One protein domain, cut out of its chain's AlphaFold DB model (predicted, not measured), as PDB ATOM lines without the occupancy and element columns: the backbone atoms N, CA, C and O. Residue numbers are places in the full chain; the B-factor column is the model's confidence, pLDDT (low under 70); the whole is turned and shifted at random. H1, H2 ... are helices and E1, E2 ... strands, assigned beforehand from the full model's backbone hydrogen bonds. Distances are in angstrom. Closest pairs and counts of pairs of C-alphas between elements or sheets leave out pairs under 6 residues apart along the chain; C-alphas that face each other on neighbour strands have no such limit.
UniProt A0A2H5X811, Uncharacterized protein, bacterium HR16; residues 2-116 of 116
ATOM      1  N   VAL A   2     -39.062  19.804  27.132       75.44
ATOM      2  CA  VAL A   2     -38.478  21.150  27.213       75.44
ATOM      3  C   VAL A   2     -37.896  21.316  28.615       75.44
ATOM      4  O   VAL A   2     -38.533  20.923  29.593       75.44
ATOM      5  N   GLY A   3     -36.678  21.835  28.718       88.19
ATOM      6  CA  GLY A   3     -36.026  22.131  29.990       88.19
ATOM      7  C   GLY A   3     -35.217  23.415  29.875       88.19
ATOM      8  O   GLY A   3     -34.644  23.676  28.825       88.19
ATOM      9  N   SER A   4     -35.174  24.200  30.952       92.44
ATOM     10  CA  SER A   4     -34.362  25.416  31.040       92.44
ATOM     11  C   SER A   4     -33.255  25.259  32.091       92.44
ATOM     12  O   SER A   4     -33.385  24.497  33.063       92.44
ATOM     13  N   ARG A   5     -32.133  25.940  31.852       93.50
ATOM     14  CA  ARG A   5     -30.944  26.006  32.708       93.50
ATOM     15  C   ARG A   5     -30.349  27.407  32.571       93.50
ATOM     16  O   ARG A   5     -30.081  27.834  31.456       93.50
ATOM     17  N   THR A   6     -30.082  28.071  33.689       95.38
ATOM     18  CA  THR A   6     -29.259  29.288  33.715       95.38
ATOM     19  C   THR A   6     -27.813  28.886  33.971       95.38
ATOM     20  O   THR A   6     -27.537  28.150  34.920       95.38
ATOM     21  N   LEU A   7     -26.903  29.342  33.116       95.19
ATOM     22  CA  LEU A   7     -25.469  29.079  33.198       95.19
ATOM     23  C   LEU A   7     -24.728  30.415  33.139       95.19
ATOM     24  O   LEU A   7     -25.164  31.323  32.439       95.19
ATOM     25  N   ASN A   8     -23.599  30.505  33.835       94.31
ATOM     26  CA  ASN A   8     -22.671  31.617  33.666       94.31
ATOM     27  C   ASN A   8     -21.636  31.233  32.610       94.31
ATOM     28  O   ASN A   8     -21.155  30.096  32.611       94.31
ATOM     29  N   LEU A   9     -21.291  32.180  31.740       94.94
ATOM     30  CA  LEU A   9     -20.184  32.014  30.806       94.94
ATOM     31  C   LEU A   9     -18.850  32.193  31.538       94.94
ATOM     32  O   LEU A   9     -18.757  32.955  32.503       94.94
ATOM     33  N   ASP A  10     -17.813  31.499  31.074       95.69
ATOM     34  CA  ASP A  10     -16.443  31.838  31.459       95.69
ATOM     35  C   ASP A  10     -15.948  33.102  30.725       95.69
ATOM     36  O   ASP A  10     -16.636  33.669  29.874       95.69
ATOM     37  N   SER A  11     -14.730  33.556  31.034       94.88
ATOM     38  CA  SER A  11     -14.141  34.757  30.418       94.88
ATOM     39  C   SER A  11     -13.888  34.641  28.911       94.88
ATOM     40  O   SER A  11     -13.588  35.642  28.266       94.88
ATOM     41  N   SER A  12     -13.970  33.433  28.350       95.38
ATOM     42  CA  SER A  12     -13.860  33.166  26.914       95.38
ATOM     43  C   SER A  12     -15.229  32.942  26.259       95.38
ATOM     44  O   SER A  12     -15.284  32.615  25.076       95.38
ATOM     45  N   GLY A  13     -16.329  33.107  27.002       93.75
ATOM     46  CA  GLY A  13     -17.690  32.899  26.513       93.75
ATOM     47  C   GLY A  13     -18.140  31.435  26.498       93.75
ATOM     48  O   GLY A  13     -19.189  31.134  25.932       93.75
ATOM     49  N   ASN A  14     -17.382  30.507  27.095       95.94
ATOM     50  CA  ASN A  14     -17.754  29.092  27.086       95.94
ATOM     51  C   ASN A  14     -18.794  28.770  28.163       95.94
ATOM     52  O   ASN A  14     -18.798  29.342  29.253       95.94
ATOM     53  N   TYR A  15     -19.615  27.760  27.880       95.06
ATOM     54  CA  TYR A  15     -20.574  27.165  28.806       95.06
ATOM     55  C   TYR A  15     -20.572  25.640  28.669       95.06
ATOM     56  O   TYR A  15     -20.169  25.086  27.645       95.06
ATOM     57  N   ALA A  16     -21.054  24.942  29.698       94.44
ATOM     58  CA  ALA A  16     -21.233  23.496  29.652       94.44
ATOM     59  C   ALA A  16     -22.381  23.043  30.560       94.44
ATOM     60  O   ALA A  16     -22.548  23.531  31.676       94.44
ATOM     61  N   PHE A  17     -23.147  22.058  30.095       93.19
ATOM     62  CA  PHE A  17     -24.108  21.319  30.909       93.19
ATOM     63  C   PHE A  17     -24.238  19.884  30.391       93.19
ATOM     64  O   PHE A  17     -23.936  19.596  29.235       93.19
ATOM     65  N   ALA A  18     -24.687  18.974  31.255       92.50
ATOM     66  CA  ALA A  18     -24.950  17.590  30.880       92.50
ATOM     67  C   ALA A  18     -26.427  17.391  30.516       92.50
ATOM     68  O   ALA A  18     -27.324  17.903  31.189       92.50
ATOM     69  N   THR A  19     -26.672  16.590  29.481       91.06
ATOM     70  CA  THR A  19     -28.000  16.103  29.097       91.06
ATOM     71  C   THR A  19     -27.911  14.643  28.657       91.06
ATOM     72  O   THR A  19     -26.820  14.125  28.409       91.06
ATOM     73  N   TYR A  20     -29.053  13.964  28.582       91.75
ATOM     74  CA  TYR A  20     -29.118  12.621  28.016       91.75
ATOM     75  C   TYR A  20     -28.852  12.650  26.504       91.75
ATOM     76  O   TYR A  20     -29.091  13.672  25.861       91.75
ATOM     77  N   PRO A  21     -28.376  11.540  25.915       93.38
ATOM     78  CA  PRO A  21     -28.288  11.428  24.468       93.38
ATOM     79  C   PRO A  21     -29.647  11.651  23.796       93.38
ATOM     80  O   PRO A  21     -30.673  11.151  24.265       93.38
ATOM     81  N   GLY A  22     -29.648  12.387  22.692       94.19
ATOM     82  CA  GLY A  22     -30.858  12.784  21.977       94.19
ATOM     83  C   GLY A  22     -30.597  13.912  20.984       94.19
ATOM     84  O   GLY A  22     -29.495  14.454  20.924       94.19
ATOM     85  N   THR A  23     -31.620  14.259  20.206       95.31
ATOM     86  CA  THR A  23     -31.608  15.435  19.327       95.31
ATOM     87  C   THR A  23     -32.447  16.537  19.960       95.31
ATOM     88  O   THR A  23     -33.569  16.275  20.397       95.31
ATOM     89  N   TYR A  24     -31.897  17.748  20.019       94.75
ATOM     90  CA  TYR A  24     -32.495  18.898  20.689       94.75
ATOM     91  C   TYR A  24     -32.466  20.135  19.798       94.75
ATOM     92  O   TYR A  24     -31.485  20.365  19.095       94.75
ATOM     93  N   ASP A  25     -33.491  20.969  19.920       96.62
ATOM     94  CA  ASP A  25     -33.394  22.375  19.549       96.62
ATOM     95  C   ASP A  25     -32.905  23.132  20.788       96.62
ATOM     96  O   ASP A  25     -33.514  23.049  21.860       96.62
ATOM     97  N   LEU A  26     -31.751  23.791  20.679       96.12
ATOM     98  CA  LEU A  26     -31.146  24.526  21.787       96.12
ATOM     99  C   LEU A  26     -31.487  26.004  21.664       96.12
ATOM    100  O   LEU A  26     -31.024  26.665  20.741       96.12
ATOM    101  N   ALA A  27     -32.270  26.511  22.612       97.12
ATOM    102  CA  ALA A  27     -32.582  27.927  22.726       97.12
ATOM    103  C   ALA A  27     -31.598  28.634  23.665       97.12
ATOM    104  O   ALA A  27     -31.360  28.177  24.786       97.12
ATOM    105  N   PHE A  28     -31.083  29.773  23.220       97.62
ATOM    106  CA  PHE A  28     -30.175  30.643  23.953       97.62
ATOM    107  C   PHE A  28     -30.848  31.992  24.163       97.62
ATOM    108  O   PHE A  28     -31.327  32.591  23.207       97.62
ATOM    109  N   LYS A  29     -30.887  32.458  25.410       97.19
ATOM    110  CA  LYS A  29     -31.415  33.766  25.808       97.19
ATOM    111  C   LYS A  29     -30.549  34.282  26.955       97.19
ATOM    112  O   LYS A  29     -30.261  33.536  27.892       97.19
ATOM    113  N   ALA A  30     -30.106  35.526  26.838       96.06
ATOM    114  CA  ALA A  30     -29.398  36.275  27.873       96.06
ATOM    115  C   ALA A  30     -30.230  37.517  28.238       96.06
ATOM    116  O   ALA A  30     -31.339  37.648  27.721       96.06
ATOM    117  N   SER A  31     -29.745  38.375  29.142       95.31
ATOM    118  CA  SER A  31     -30.567  39.433  29.749       95.31
ATOM    119  C   SER A  31     -31.214  40.359  28.709       95.31
ATOM    120  O   SER A  31     -32.415  40.240  28.487       95.31
ATOM    121  N   HIS A  32     -30.408  41.146  27.987       97.81
ATOM    122  CA  HIS A  32     -30.864  42.130  26.999       97.81
ATOM    123  C   HIS A  32     -30.647  41.714  25.530       97.81
ATOM    124  O   HIS A  32     -30.637  42.528  24.602       97.81
ATOM    125  N   TRP A  33     -30.411  40.421  25.296       98.62
ATOM    126  CA  TRP A  33     -30.188  39.874  23.959       98.62
ATOM    127  C   TRP A  33     -31.385  39.060  23.496       98.62
ATOM    128  O   TRP A  33     -31.903  38.253  24.265       98.62
ATOM    129  N   LEU A  34     -31.750  39.184  22.225       98.75
ATOM    130  CA  LEU A  34     -32.769  38.374  21.572       98.75
ATOM    131  C   LEU A  34     -32.450  36.880  21.652       98.75
ATOM    132  O   LEU A  34     -31.290  36.453  21.600       98.75
ATOM    133  N   ARG A  35     -33.508  36.073  21.747       98.62
ATOM    134  CA  ARG A  35     -33.413  34.616  21.757       98.62
ATOM    135  C   ARG A  35     -32.912  34.096  20.410       98.62
ATOM    136  O   ARG A  35     -33.295  34.586  19.352       98.62
ATOM    137  N   THR A  36     -32.088  33.054  20.446       98.56
ATOM    138  CA  THR A  36     -31.627  32.331  19.253       98.56
ATOM    139  C   THR A  36     -31.786  30.831  19.449       98.56
ATOM    140  O   THR A  36     -31.431  30.306  20.506       98.56
ATOM    141  N   VAL A  37     -32.282  30.123  18.436       98.12
ATOM    142  CA  VAL A  37     -32.443  28.665  18.435       98.12
ATOM    143  C   VAL A  37     -31.481  28.024  17.456       98.12
ATOM    144  O   VAL A  37     -31.463  28.324  16.267       98.12
ATOM    145  N   VAL A  38     -30.716  27.056  17.952       97.88
ATOM    146  CA  VAL A  38     -29.920  26.152  17.124       97.88
ATOM    147  C   VAL A  38     -30.673  24.824  17.017       97.88
ATOM    148  O   VAL A  38     -30.699  24.065  17.992       97.88
ATOM    149  N   PRO A  39     -31.309  24.530  15.870       97.12
ATOM    150  CA  PRO A  39     -32.148  23.352  15.742       97.12
ATOM    151  C   PRO A  39     -31.325  22.081  15.503       97.12
ATOM    152  O   PRO A  39     -30.215  22.122  14.967       97.12
ATOM    153  N   ASN A  40     -31.916  20.928  15.811       96.00
ATOM    154  CA  ASN A  40     -31.410  19.595  15.462       96.00
ATOM    155  C   ASN A  40     -29.984  19.265  15.962       96.00
ATOM    156  O   ASN A  40     -29.241  18.522  15.313       96.00
ATOM    157  N   VAL A  41     -29.597  19.756  17.141       96.06
ATOM    158  CA  VAL A  41     -28.320  19.417  17.784       96.06
ATOM    159  C   VAL A  41     -28.365  17.980  18.299       96.06
ATOM    160  O   VAL A  41     -29.117  17.660  19.220       96.06
ATOM    161  N   SER A  42     -27.547  17.101  17.719       95.44
ATOM    162  CA  SER A  42     -27.472  15.689  18.106       95.44
ATOM    163  C   SER A  42     -26.390  15.450  19.158       95.44
ATOM    164  O   SER A  42     -25.209  15.673  18.903       95.44
ATOM    165  N   VAL A  43     -26.788  14.960  20.333       93.50
ATOM    166  CA  VAL A  43     -25.906  14.586  21.446       93.50
ATOM    167  C   VAL A  43     -25.820  13.061  21.514       93.50
ATOM    168  O   VAL A  43     -26.793  12.396  21.867       93.50
ATOM    169  N   SER A  44     -24.659  12.485  21.194       88.50
ATOM    170  CA  SER A  44     -24.473  11.027  21.054       88.50
ATOM    171  C   SER A  44     -23.474  10.420  22.051       88.50
ATOM    172  O   SER A  44     -22.708   9.525  21.705       88.50
ATOM    173  N   GLY A  45     -23.461  10.899  23.300       79.50
ATOM    174  CA  GLY A  45     -22.595  10.374  24.372       79.50
ATOM    175  C   GLY A  45     -21.179  10.967  24.426       79.50
ATOM    176  O   GLY A  45     -20.452  10.706  25.381       79.50
ATOM    177  N   SER A  46     -20.806  11.802  23.455       85.94
ATOM    178  CA  SER A  46     -19.644  12.698  23.502       85.94
ATOM    179  C   SER A  46     -20.082  14.154  23.694       85.94
ATOM    180  O   SER A  46     -21.241  14.500  23.452       85.94
ATOM    181  N   SER A  47     -19.150  15.012  24.110       88.38
ATOM    182  CA  SER A  47     -19.355  16.462  24.166       88.38
ATOM    183  C   SER A  47     -19.671  17.012  22.773       88.38
ATOM    184  O   SER A  47     -19.017  16.638  21.799       88.38
ATOM    185  N   VAL A  48     -20.648  17.912  22.688       94.06
ATOM    186  CA  VAL A  48     -20.979  18.663  21.471       94.06
ATOM    187  C   VAL A  48     -20.746  20.136  21.760       94.06
ATOM    188  O   VAL A  48     -21.215  20.644  22.777       94.06
ATOM    189  N   THR A  49     -20.024  20.813  20.873       95.06
ATOM    190  CA  THR A  49     -19.826  22.261  20.942       95.06
ATOM    191  C   THR A  49     -20.839  22.942  20.039       95.06
ATOM    192  O   THR A  49     -20.944  22.607  18.860       95.06
ATOM    193  N   VAL A  50     -21.559  23.912  20.590       95.88
ATOM    194  CA  VAL A  50     -22.464  24.785  19.845       95.88
ATOM    195  C   VAL A  50     -22.002  26.211  20.093       95.88
ATOM    196  O   VAL A  50     -21.939  26.647  21.234       95.88
ATOM    197  N   ASN A  51     -21.623  26.912  19.027       95.50
ATOM    198  CA  ASN A  51     -21.319  28.337  19.089       95.50
ATOM    199  C   ASN A  51     -22.544  29.102  18.601       95.50
ATOM    200  O   ASN A  51     -23.140  28.728  17.590       95.50
ATOM    201  N   VAL A  52     -22.899  30.170  19.304       95.81
ATOM    202  CA  VAL A  52     -24.044  31.018  18.979       95.81
ATOM    203  C   VAL A  52     -23.669  32.472  19.244       95.81
ATOM    204  O   VAL A  52     -22.865  32.766  20.127       95.81
ATOM    205  N   SER A  53     -24.228  33.384  18.459       96.06
ATOM    206  CA  SER A  53     -24.155  34.822  18.703       96.06
ATOM    207  C   SER A  53     -25.578  35.328  18.824       96.06
ATOM    208  O   SER A  53     -26.406  34.996  17.981       96.06
ATOM    209  N   LEU A  54     -25.854  36.086  19.880       97.94
ATOM    210  CA  LEU A  54     -27.178  36.632  20.129       97.94
ATOM    211  C   LEU A  54     -27.197  38.096  19.686       97.94
ATOM    212  O   LEU A  54     -26.204  38.816  19.830       97.94
ATOM    213  N   THR A  55     -28.331  38.536  19.155       98.62
ATOM    214  CA  THR A  55     -28.543  39.935  18.776       98.62
ATOM    215  C   THR A  55     -28.867  40.755  20.020       98.62
ATOM    216  O   THR A  55     -29.700  40.356  20.819       98.62
ATOM    217  N   ASN A  56     -28.199  41.888  20.194       98.62
ATOM    218  CA  ASN A  56     -28.357  42.777  21.346       98.62
ATOM    219  C   ASN A  56     -29.521  43.779  21.118       98.62
ATOM    220  O   ASN A  56     -29.771  44.140  19.966       98.62
ATOM    221  N   GLY A  57     -30.198  44.251  22.168       98.62
ATOM    222  CA  GLY A  57     -31.079  45.429  22.122       98.62
ATOM    223  C   GLY A  57     -32.471  45.246  22.735       98.62
ATOM    224  O   GLY A  57     -33.259  46.181  22.679       98.62
ATOM    225  N   ASP A  58     -32.757  44.071  23.287       98.88
ATOM    226  CA  ASP A  58     -34.037  43.670  23.891       98.88
ATOM    227  C   ASP A  58     -33.987  43.940  25.400       98.88
ATOM    228  O   ASP A  58     -33.811  43.033  26.213       98.88
ATOM    229  N   ILE A  59     -34.001  45.225  25.750       98.88
ATOM    230  CA  ILE A  59     -33.821  45.756  27.105       98.88
ATOM    231  C   ILE A  59     -34.979  45.348  28.012       98.88
ATOM    232  O   ILE A  59     -34.763  45.104  29.202       98.88
ATOM    233  N   ASP A  60     -36.209  45.319  27.495       98.50
ATOM    234  CA  ASP A  60     -37.381  44.955  28.297       98.50
ATOM    235  C   ASP A  60     -37.657  43.441  28.349       98.50
ATOM    236  O   ASP A  60     -38.416  42.976  29.211       98.50
ATOM    237  N   GLY A  61     -36.947  42.665  27.527       98.19
ATOM    238  CA  GLY A  61     -36.916  41.211  27.569       98.19
ATOM    239  C   GLY A  61     -38.113  40.546  26.893       98.19
ATOM    240  O   GLY A  61     -38.368  39.366  27.174       98.19
ATOM    241  N   ASP A  62     -38.852  41.267  26.050       98.25
ATOM    242  CA  ASP A  62     -40.019  40.758  25.333       98.25
ATOM    243  C   ASP A  62     -39.685  39.977  24.049       98.25
ATOM    244  O   ASP A  62     -40.584  39.377  23.453       98.25
ATOM    245  N   ASN A  63     -38.391  39.854  23.724       98.62
ATOM    246  CA  ASN A  63     -37.859  39.166  22.545       98.62
ATOM    247  C   ASN A  63     -38.030  39.946  21.229       98.62
ATOM    248  O   ASN A  63     -37.922  39.353  20.148       98.62
ATOM    249  N   GLU A  64     -38.217  41.262  21.306       98.75
ATOM    250  CA  GLU A  64     -38.187  42.197  20.184       98.75
ATOM    251  C   GLU A  64     -37.258  43.390  20.493       98.75
ATOM    252  O   GLU A  64     -36.869  43.627  21.626       98.75
ATOM    253  N   VAL A  65     -36.828  44.130  19.465       98.88
ATOM    254  CA  VAL A  65     -36.119  45.412  19.641       98.88
ATOM    255  C   VAL A  65     -37.011  46.523  19.117       98.88
ATOM    256  O   VAL A  65     -37.139  46.720  17.904       98.88
ATOM    257  N   THR A  66     -37.646  47.259  20.017       98.81
ATOM    258  CA  THR A  66     -38.743  48.176  19.709       98.81
ATOM    259  C   THR A  66     -38.567  49.558  20.350       98.81
ATOM    260  O   THR A  66     -37.516  49.950  20.860       98.81
ATOM    261  N   LEU A  67     -39.629  50.367  20.273       98.69
ATOM    262  CA  LEU A  67     -39.715  51.646  20.975       98.69
ATOM    263  C   LEU A  67     -39.799  51.484  22.501       98.69
ATOM    264  O   LEU A  67     -39.515  52.456  23.203       98.69
ATOM    265  N   PHE A  68     -40.193  50.315  23.012       98.75
ATOM    266  CA  PHE A  68     -40.248  50.074  24.453       98.75
ATOM    267  C   PHE A  68     -38.840  49.929  25.043       98.75
ATOM    268  O   PHE A  68     -38.544  50.605  26.032       98.75
ATOM    269  N   ASP A  69     -37.930  49.239  24.348       98.88
ATOM    270  CA  ASP A  69     -36.501  49.194  24.690       98.88
ATOM    271  C   ASP A  69     -35.874  50.581  24.663       98.88
ATOM    272  O   ASP A  69     -35.214  51.008  25.610       98.88
ATOM    273  N   PHE A  70     -36.153  51.348  23.605       98.88
ATOM    274  CA  PHE A  70     -35.688  52.729  23.521       98.88
ATOM    275  C   PHE A  70     -36.184  53.569  24.708       98.88
ATOM    276  O   PHE A  70     -35.435  54.386  25.245       98.88
ATOM    277  N   GLY A  71     -37.424  53.355  25.154       98.81
ATOM    278  CA  GLY A  71     -37.967  53.994  26.350       98.81
ATOM    279  C   GLY A  71     -37.174  53.664  27.619       98.81
ATOM    280  O   GLY A  71     -36.899  54.571  28.408       98.81
ATOM    281  N   GLN A  72     -36.766  52.403  27.796       98.88
ATOM    282  CA  GLN A  72     -35.933  51.969  28.923       98.88
ATOM    283  C   GLN A  72     -34.521  52.561  28.858       98.88
ATOM    284  O   GLN A  72     -34.012  53.042  29.872       98.88
ATOM    285  N   LEU A  73     -33.921  52.610  27.666       98.88
ATOM    286  CA  LEU A  73     -32.622  53.251  27.452       98.88
ATOM    287  C   LEU A  73     -32.672  54.734  27.828       98.88
ATOM    288  O   LEU A  73     -31.830  55.218  28.579       98.88
ATOM    289  N   VAL A  74     -33.690  55.463  27.361       98.75
ATOM    290  CA  VAL A  74     -33.864  56.888  27.682       98.75
ATOM    291  C   VAL A  74     -34.088  57.111  29.177       98.75
ATOM    292  O   VAL A  74     -33.571  58.083  29.727       98.75
ATOM    293  N   ALA A  75     -34.828  56.228  29.852       98.81
ATOM    294  CA  ALA A  75     -35.037  56.319  31.296       98.81
ATOM    295  C   ALA A  75     -33.724  56.168  32.092       98.81
ATOM    296  O   ALA A  75     -33.551  56.819  33.126       98.81
ATOM    297  N   ALA A  76     -32.794  55.358  31.584       98.81
ATOM    298  CA  ALA A  76     -31.492  55.105  32.193       98.81
ATOM    299  C   ALA A  76     -30.366  56.018  31.674       98.81
ATOM    300  O   ALA A  76     -29.242  55.935  32.159       98.81
ATOM    301  N   PHE A  77     -30.631  56.905  30.716       98.75
ATOM    302  CA  PHE A  77     -29.585  57.674  30.041       98.75
ATOM    303  C   PHE A  77     -28.731  58.520  31.004       98.75
ATOM    304  O   PHE A  77     -29.257  59.251  31.849       98.75
ATOM    305  N   GLY A  78     -27.410  58.450  30.837       98.69
ATOM    306  CA  GLY A  78     -26.401  59.126  31.653       98.69
ATOM    307  C   GLY A  78     -26.197  58.528  33.045       98.69
ATOM    308  O   GLY A  78     -25.597  59.191  33.887       98.69
ATOM    309  N   SER A  79     -26.738  57.335  33.313       98.88
ATOM    310  CA  SER A  79     -26.581  56.650  34.598       98.88
ATOM    311  C   SER A  79     -25.429  55.649  34.587       98.88
ATOM    312  O   SER A  79     -25.084  55.084  33.549       98.88
ATOM    313  N   MET A  80     -24.883  55.405  35.775       98.81
ATOM    314  CA  MET A  80     -23.874  54.385  36.071       98.81
ATOM    315  C   MET A  80     -24.289  53.557  37.304       98.81
ATOM    316  O   MET A  80     -25.210  53.949  38.035       98.81
ATOM    317  N   PRO A  81     -23.625  52.420  37.603       98.75
ATOM    318  CA  PRO A  81     -23.939  51.617  38.779       98.75
ATOM    319  C   PRO A  81     -23.970  52.430  40.083       98.75
ATOM    320  O   PRO A  81     -22.964  52.983  40.525       98.75
ATOM    321  N   GLY A  82     -25.133  52.441  40.735       98.25
ATOM    322  CA  GLY A  82     -25.381  53.179  41.979       98.25
ATOM    323  C   GLY A  82     -26.310  54.381  41.812       98.25
ATOM    324  O   GLY A  82     -26.885  54.828  42.808       98.25
ATOM    325  N   ASP A  83     -26.519  54.853  40.582       98.75
ATOM    326  CA  ASP A  83     -27.502  55.894  40.310       98.75
ATOM    327  C   ASP A  83     -28.940  55.367  40.446       98.75
ATOM    328  O   ASP A  83     -29.215  54.207  40.124       98.75
ATOM    329  N   PRO A  84     -29.902  56.204  40.888       98.50
ATOM    330  CA  PRO A  84     -31.287  55.771  41.078       98.50
ATOM    331  C   PRO A  84     -31.982  55.277  39.806       98.50
ATOM    332  O   PRO A  84     -32.950  54.526  39.906       98.50
ATOM    333  N   ASN A  85     -31.533  55.730  38.633       98.56
ATOM    334  CA  ASN A  85     -32.084  55.360  37.331       98.56
ATOM    335  C   ASN A  85     -31.215  54.345  36.569       98.56
ATOM    336  O   ASN A  85     -31.480  54.111  35.394       98.56
ATOM    337  N   TRP A  86     -30.216  53.737  37.218       98.75
ATOM    338  CA  TRP A  86     -29.391  52.700  36.604       98.75
ATOM    339  C   TRP A  86     -30.232  51.500  36.162       98.75
ATOM    340  O   TRP A  86     -30.920  50.874  36.973       98.75
ATOM    341  N   ASN A  87     -30.120  51.153  34.881       98.69
ATOM    342  CA  ASN A  87     -30.618  49.906  34.322       98.69
ATOM    343  C   ASN A  87     -29.450  49.176  33.652       98.69
ATOM    344  O   ASN A  87     -28.995  49.595  32.593       98.69
ATOM    345  N   ALA A  88     -28.995  48.076  34.254       98.44
ATOM    346  CA  ALA A  88     -27.887  47.285  33.713       98.44
ATOM    347  C   ALA A  88     -28.196  46.673  32.340       98.44
ATOM    348  O   ALA A  88     -27.277  46.371  31.591       98.44
ATOM    349  N   ASP A  89     -29.475  46.495  32.002       98.69
ATOM    350  CA  ASP A  89     -29.881  45.985  30.695       98.69
ATOM    351  C   ASP A  89     -29.907  47.074  29.613       98.69
ATOM    352  O   ASP A  89     -30.035  46.743  28.443       98.69
ATOM    353  N   ALA A  90     -29.754  48.354  29.976       98.81
ATOM    354  CA  ALA A  90     -29.619  49.464  29.030       98.81
ATOM    355  C   ALA A  90     -28.156  49.823  28.691       98.81
ATOM    356  O   ALA A  90     -27.940  50.620  27.780       98.81
ATOM    357  N   ASP A  91     -27.183  49.243  29.404       98.75
ATOM    358  CA  ASP A  91     -25.742  49.279  29.103       98.75
ATOM    359  C   ASP A  91     -25.422  48.151  28.105       98.75
ATOM    360  O   ASP A  91     -25.065  47.026  28.466       98.75
ATOM    361  N   LEU A  92     -25.697  48.429  26.833       98.75
ATOM    362  CA  LEU A  92     -25.651  47.471  25.733       98.75
ATOM    363  C   LEU A  92     -24.237  47.259  25.195       98.75
ATOM    364  O   LEU A  92     -23.975  46.212  24.594       98.75
ATOM    365  N   ASP A  93     -23.338  48.232  25.346       98.44
ATOM    366  CA  ASP A  93     -21.930  48.050  24.986       98.44
ATOM    367  C   ASP A  93     -21.058  47.536  26.147       98.44
ATOM    368  O   ASP A  93     -19.965  47.005  25.901       98.44
ATOM    369  N   GLY A  94     -21.595  47.546  27.371       97.81
ATOM    370  CA  GLY A  94     -20.997  46.950  28.560       97.81
ATOM    371  C   GLY A  94     -19.868  47.789  29.153       97.81
ATOM    372  O   GLY A  94     -18.999  47.231  29.838       97.81
ATOM    373  N   ASP A  95     -19.827  49.090  28.860       98.50
ATOM    374  CA  ASP A  95     -18.801  50.008  29.352       98.50
ATOM    375  C   ASP A  95     -19.112  50.612  30.732       98.50
ATOM    376  O   ASP A  95     -18.260  51.303  31.303       98.50
ATOM    377  N   THR A  96     -20.250  50.239  31.330       98.44
ATOM    378  CA  THR A  96     -20.759  50.664  32.645       98.44
ATOM    379  C   THR A  96     -21.346  52.075  32.715       98.44
ATOM    380  O   THR A  96     -21.549  52.593  33.820       98.44
ATOM    381  N   GLU A  97     -21.695  52.679  31.578       98.75
ATOM    382  CA  GLU A  97     -22.441  53.936  31.503       98.75
ATOM    383  C   GLU A  97     -23.485  53.889  30.375       98.75
ATOM    384  O   GLU A  97     -23.168  53.586  29.236       98.75
ATOM    385  N   VAL A  98     -24.743  54.261  30.645       98.88
ATOM    386  CA  VAL A  98     -25.764  54.307  29.579       98.88
ATOM    387  C   VAL A  98     -25.628  55.605  28.780       98.88
ATOM    388  O   VAL A  98     -25.980  56.685  29.263       98.88
ATOM    389  N   THR A  99     -25.170  55.529  27.535       98.81
ATOM    390  CA  THR A  99     -24.837  56.682  26.691       98.81
ATOM    391  C   THR A  99     -25.431  56.604  25.273       98.81
ATOM    392  O   THR A  99     -26.350  55.846  24.956       98.81
ATOM    393  N   LEU A 100     -24.936  57.464  24.372       98.69
ATOM    394  CA  LEU A 100     -25.259  57.401  22.944       98.69
ATOM    395  C   LEU A 100     -24.612  56.200  22.237       98.69
ATOM    396  O   LEU A 100     -25.034  55.880  21.123       98.69
ATOM    397  N   PHE A 101     -23.603  55.557  22.833       98.75
ATOM    398  CA  PHE A 101     -23.002  54.356  22.257       98.75
ATOM    399  C   PHE A 101     -23.962  53.161  22.363       98.75
ATOM    400  O   PHE A 101     -24.196  52.503  21.345       98.75
ATOM    401  N   ASP A 102     -24.665  53.007  23.488       98.88
ATOM    402  CA  ASP A 102     -25.755  52.031  23.656       98.88
ATOM    403  C   ASP A 102     -26.905  52.290  22.694       98.88
ATOM    404  O   ASP A 102     -27.407  51.382  22.030       98.88
ATOM    405  N   PHE A 103     -27.284  53.560  22.533       98.81
ATOM    406  CA  PHE A 103     -28.289  53.933  21.541       98.81
ATOM    407  C   PHE A 103     -27.866  53.511  20.123       98.81
ATOM    408  O   PHE A 103     -28.698  53.067  19.328       98.81
ATOM    409  N   GLY A 104     -26.570  53.593  19.809       98.75
ATOM    410  CA  GLY A 104     -26.008  53.082  18.562       98.75
ATOM    411  C   GLY A 104     -26.193  51.569  18.389       98.75
ATOM    412  O   GLY A 104     -26.499  51.125  17.278       98.75
ATOM    413  N   VAL A 105     -26.053  50.787  19.465       98.75
ATOM    414  CA  VAL A 105     -26.326  49.339  19.468       98.75
ATOM    415  C   VAL A 105     -27.813  49.069  19.230       98.75
ATOM    416  O   VAL A 105     -28.151  48.296  18.332       98.75
ATOM    417  N   LEU A 106     -28.695  49.757  19.958       98.69
ATOM    418  CA  LEU A 106     -30.146  49.588  19.849       98.69
ATOM    419  C   LEU A 106     -30.647  49.892  18.432       98.69
ATOM    420  O   LEU A 106     -31.317  49.069  17.812       98.69
ATOM    421  N   VAL A 107     -30.275  51.047  17.866       98.44
ATOM    422  CA  VAL A 107     -30.731  51.452  16.523       98.44
ATOM    423  C   VAL A 107     -30.226  50.506  15.437       98.44
ATOM    424  O   VAL A 107     -30.926  50.282  14.449       98.44
ATOM    425  N   ARG A 108     -29.034  49.920  15.605       98.62
ATOM    426  CA  ARG A 108     -28.492  48.940  14.652       98.62
ATOM    427  C   ARG A 108     -29.380  47.701  14.526       98.62
ATOM    428  O   ARG A 108     -29.427  47.119  13.443       98.62
ATOM    429  N   ASN A 109     -30.065  47.324  15.602       98.62
ATOM    430  CA  ASN A 109     -30.887  46.120  15.675       98.62
ATOM    431  C   ASN A 109     -32.392  46.429  15.752       98.62
ATOM    432  O   ASN A 109     -33.185  45.518  15.956       98.62
ATOM    433  N   PHE A 110     -32.803  47.687  15.565       98.56
ATOM    434  CA  PHE A 110     -34.200  48.098  15.695       98.56
ATOM    435  C   PHE A 110     -35.129  47.332  14.740       98.56
ATOM    436  O   PHE A 110     -34.875  47.243  13.537       98.56
ATOM    437  N   GLY A 111     -36.231  46.814  15.279       98.56
ATOM    438  CA  GLY A 111     -37.197  45.967  14.582       98.56
ATOM    439  C   GLY A 111     -36.788  44.495  14.470       98.56
ATOM    440  O   GLY A 111     -37.487  43.736  13.800       98.56
ATOM    441  N   ALA A 112     -35.666  44.084  15.071       98.75
ATOM    442  CA  ALA A 112     -35.306  42.675  15.162       98.75
ATOM    443  C   ALA A 112     -36.228  41.934  16.142       98.75
ATOM    444  O   ALA A 112     -36.691  42.504  17.125       98.75
ATOM    445  N   ILE A 113     -36.468  40.657  15.857       98.75
ATOM    446  CA  ILE A 113     -37.289  39.744  16.658       98.75
ATOM    447  C   ILE A 113     -36.458  38.480  16.865       98.75
ATOM    448  O   ILE A 113     -35.798  38.019  15.926       98.75
ATOM    449  N   GLY A 114     -36.434  37.957  18.088       98.56
ATOM    450  CA  GLY A 114     -35.733  36.715  18.399       98.56
ATOM    451  C   GLY A 114     -36.487  35.475  17.920       98.56
ATOM    452  O   GLY A 114     -37.657  35.524  17.557       98.56
ATOM    453  N   ASP A 115     -35.816  34.330  17.954       98.25
ATOM    454  CA  ASP A 115     -36.425  33.054  17.575       98.25
ATOM    455  C   ASP A 115     -37.491  32.600  18.595       98.25
ATOM    456  O   ASP A 115     -37.391  32.903  19.790       98.25
ATOM    457  N   GLU A 116     -38.435  31.767  18.135       89.81
ATOM    458  CA  GLU A 116     -39.496  31.075  18.912       89.81
ATOM    459  C   GLU A 116     -39.091  29.672  19.395       89.81
ATOM    460  O   GLU A 116     -38.222  29.037  18.757       89.81
TER     461      GLU A 116
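This is residues 2 to 116 of the 116 residues of an uncharacterized protein of bacterium HR16 (UniProt A0A2H5X811). With little regular structure, this elongated domain has a two-stranded hairpin, E1 and E2, toward one end and two helices side by side, H1 and H2, toward the other, joined by long loops. It prints 115 residues, with named elements in the order E1, E2, H1, H2, an antiparallel sheet E1 - E2, and a mixed class with only 34 residues in named elements. It is only just loose, close to compact: radius of gyration of the C-alphas 16.3 A, spans 49 by 28 by 20 A.

After residues 2 to 21, find E1, residues 22 to 28, and E2, residues 36 to 43, an antiparallel hairpin at 157 degrees; N 24 and O 41 are within hydrogen-bond range at 2.9 A. E2 bends by 67 degrees at residue 40. Further on, H1, residues 67 to 76, and H2, residues 100 to 108, touch as a helical hairpin, closest at the C-alphas of Phe 70 and Leu 106, 7.4 A. They run opposite ways at a shallow tilt of 9 degrees. In both, every O i to N i+4 pair is within hydrogen-bond range. E1 is apart from both helices.

Find C-alpha 22 at (-30.858, 12.784, 21.977); E1 runs 18.0 A from there, E2 18.8 A, H1 14.3 A. H2, 12.3 A, ends at C-alpha 108, (-28.492, 48.940, 14.652).

The farthest C-alphas, Ser 44 and Pro 84, are 49.5 A apart. The printed part has no cut; the links E2 to H1 and H1 to H2 are long. No printed residue is under 70 in pLDDT.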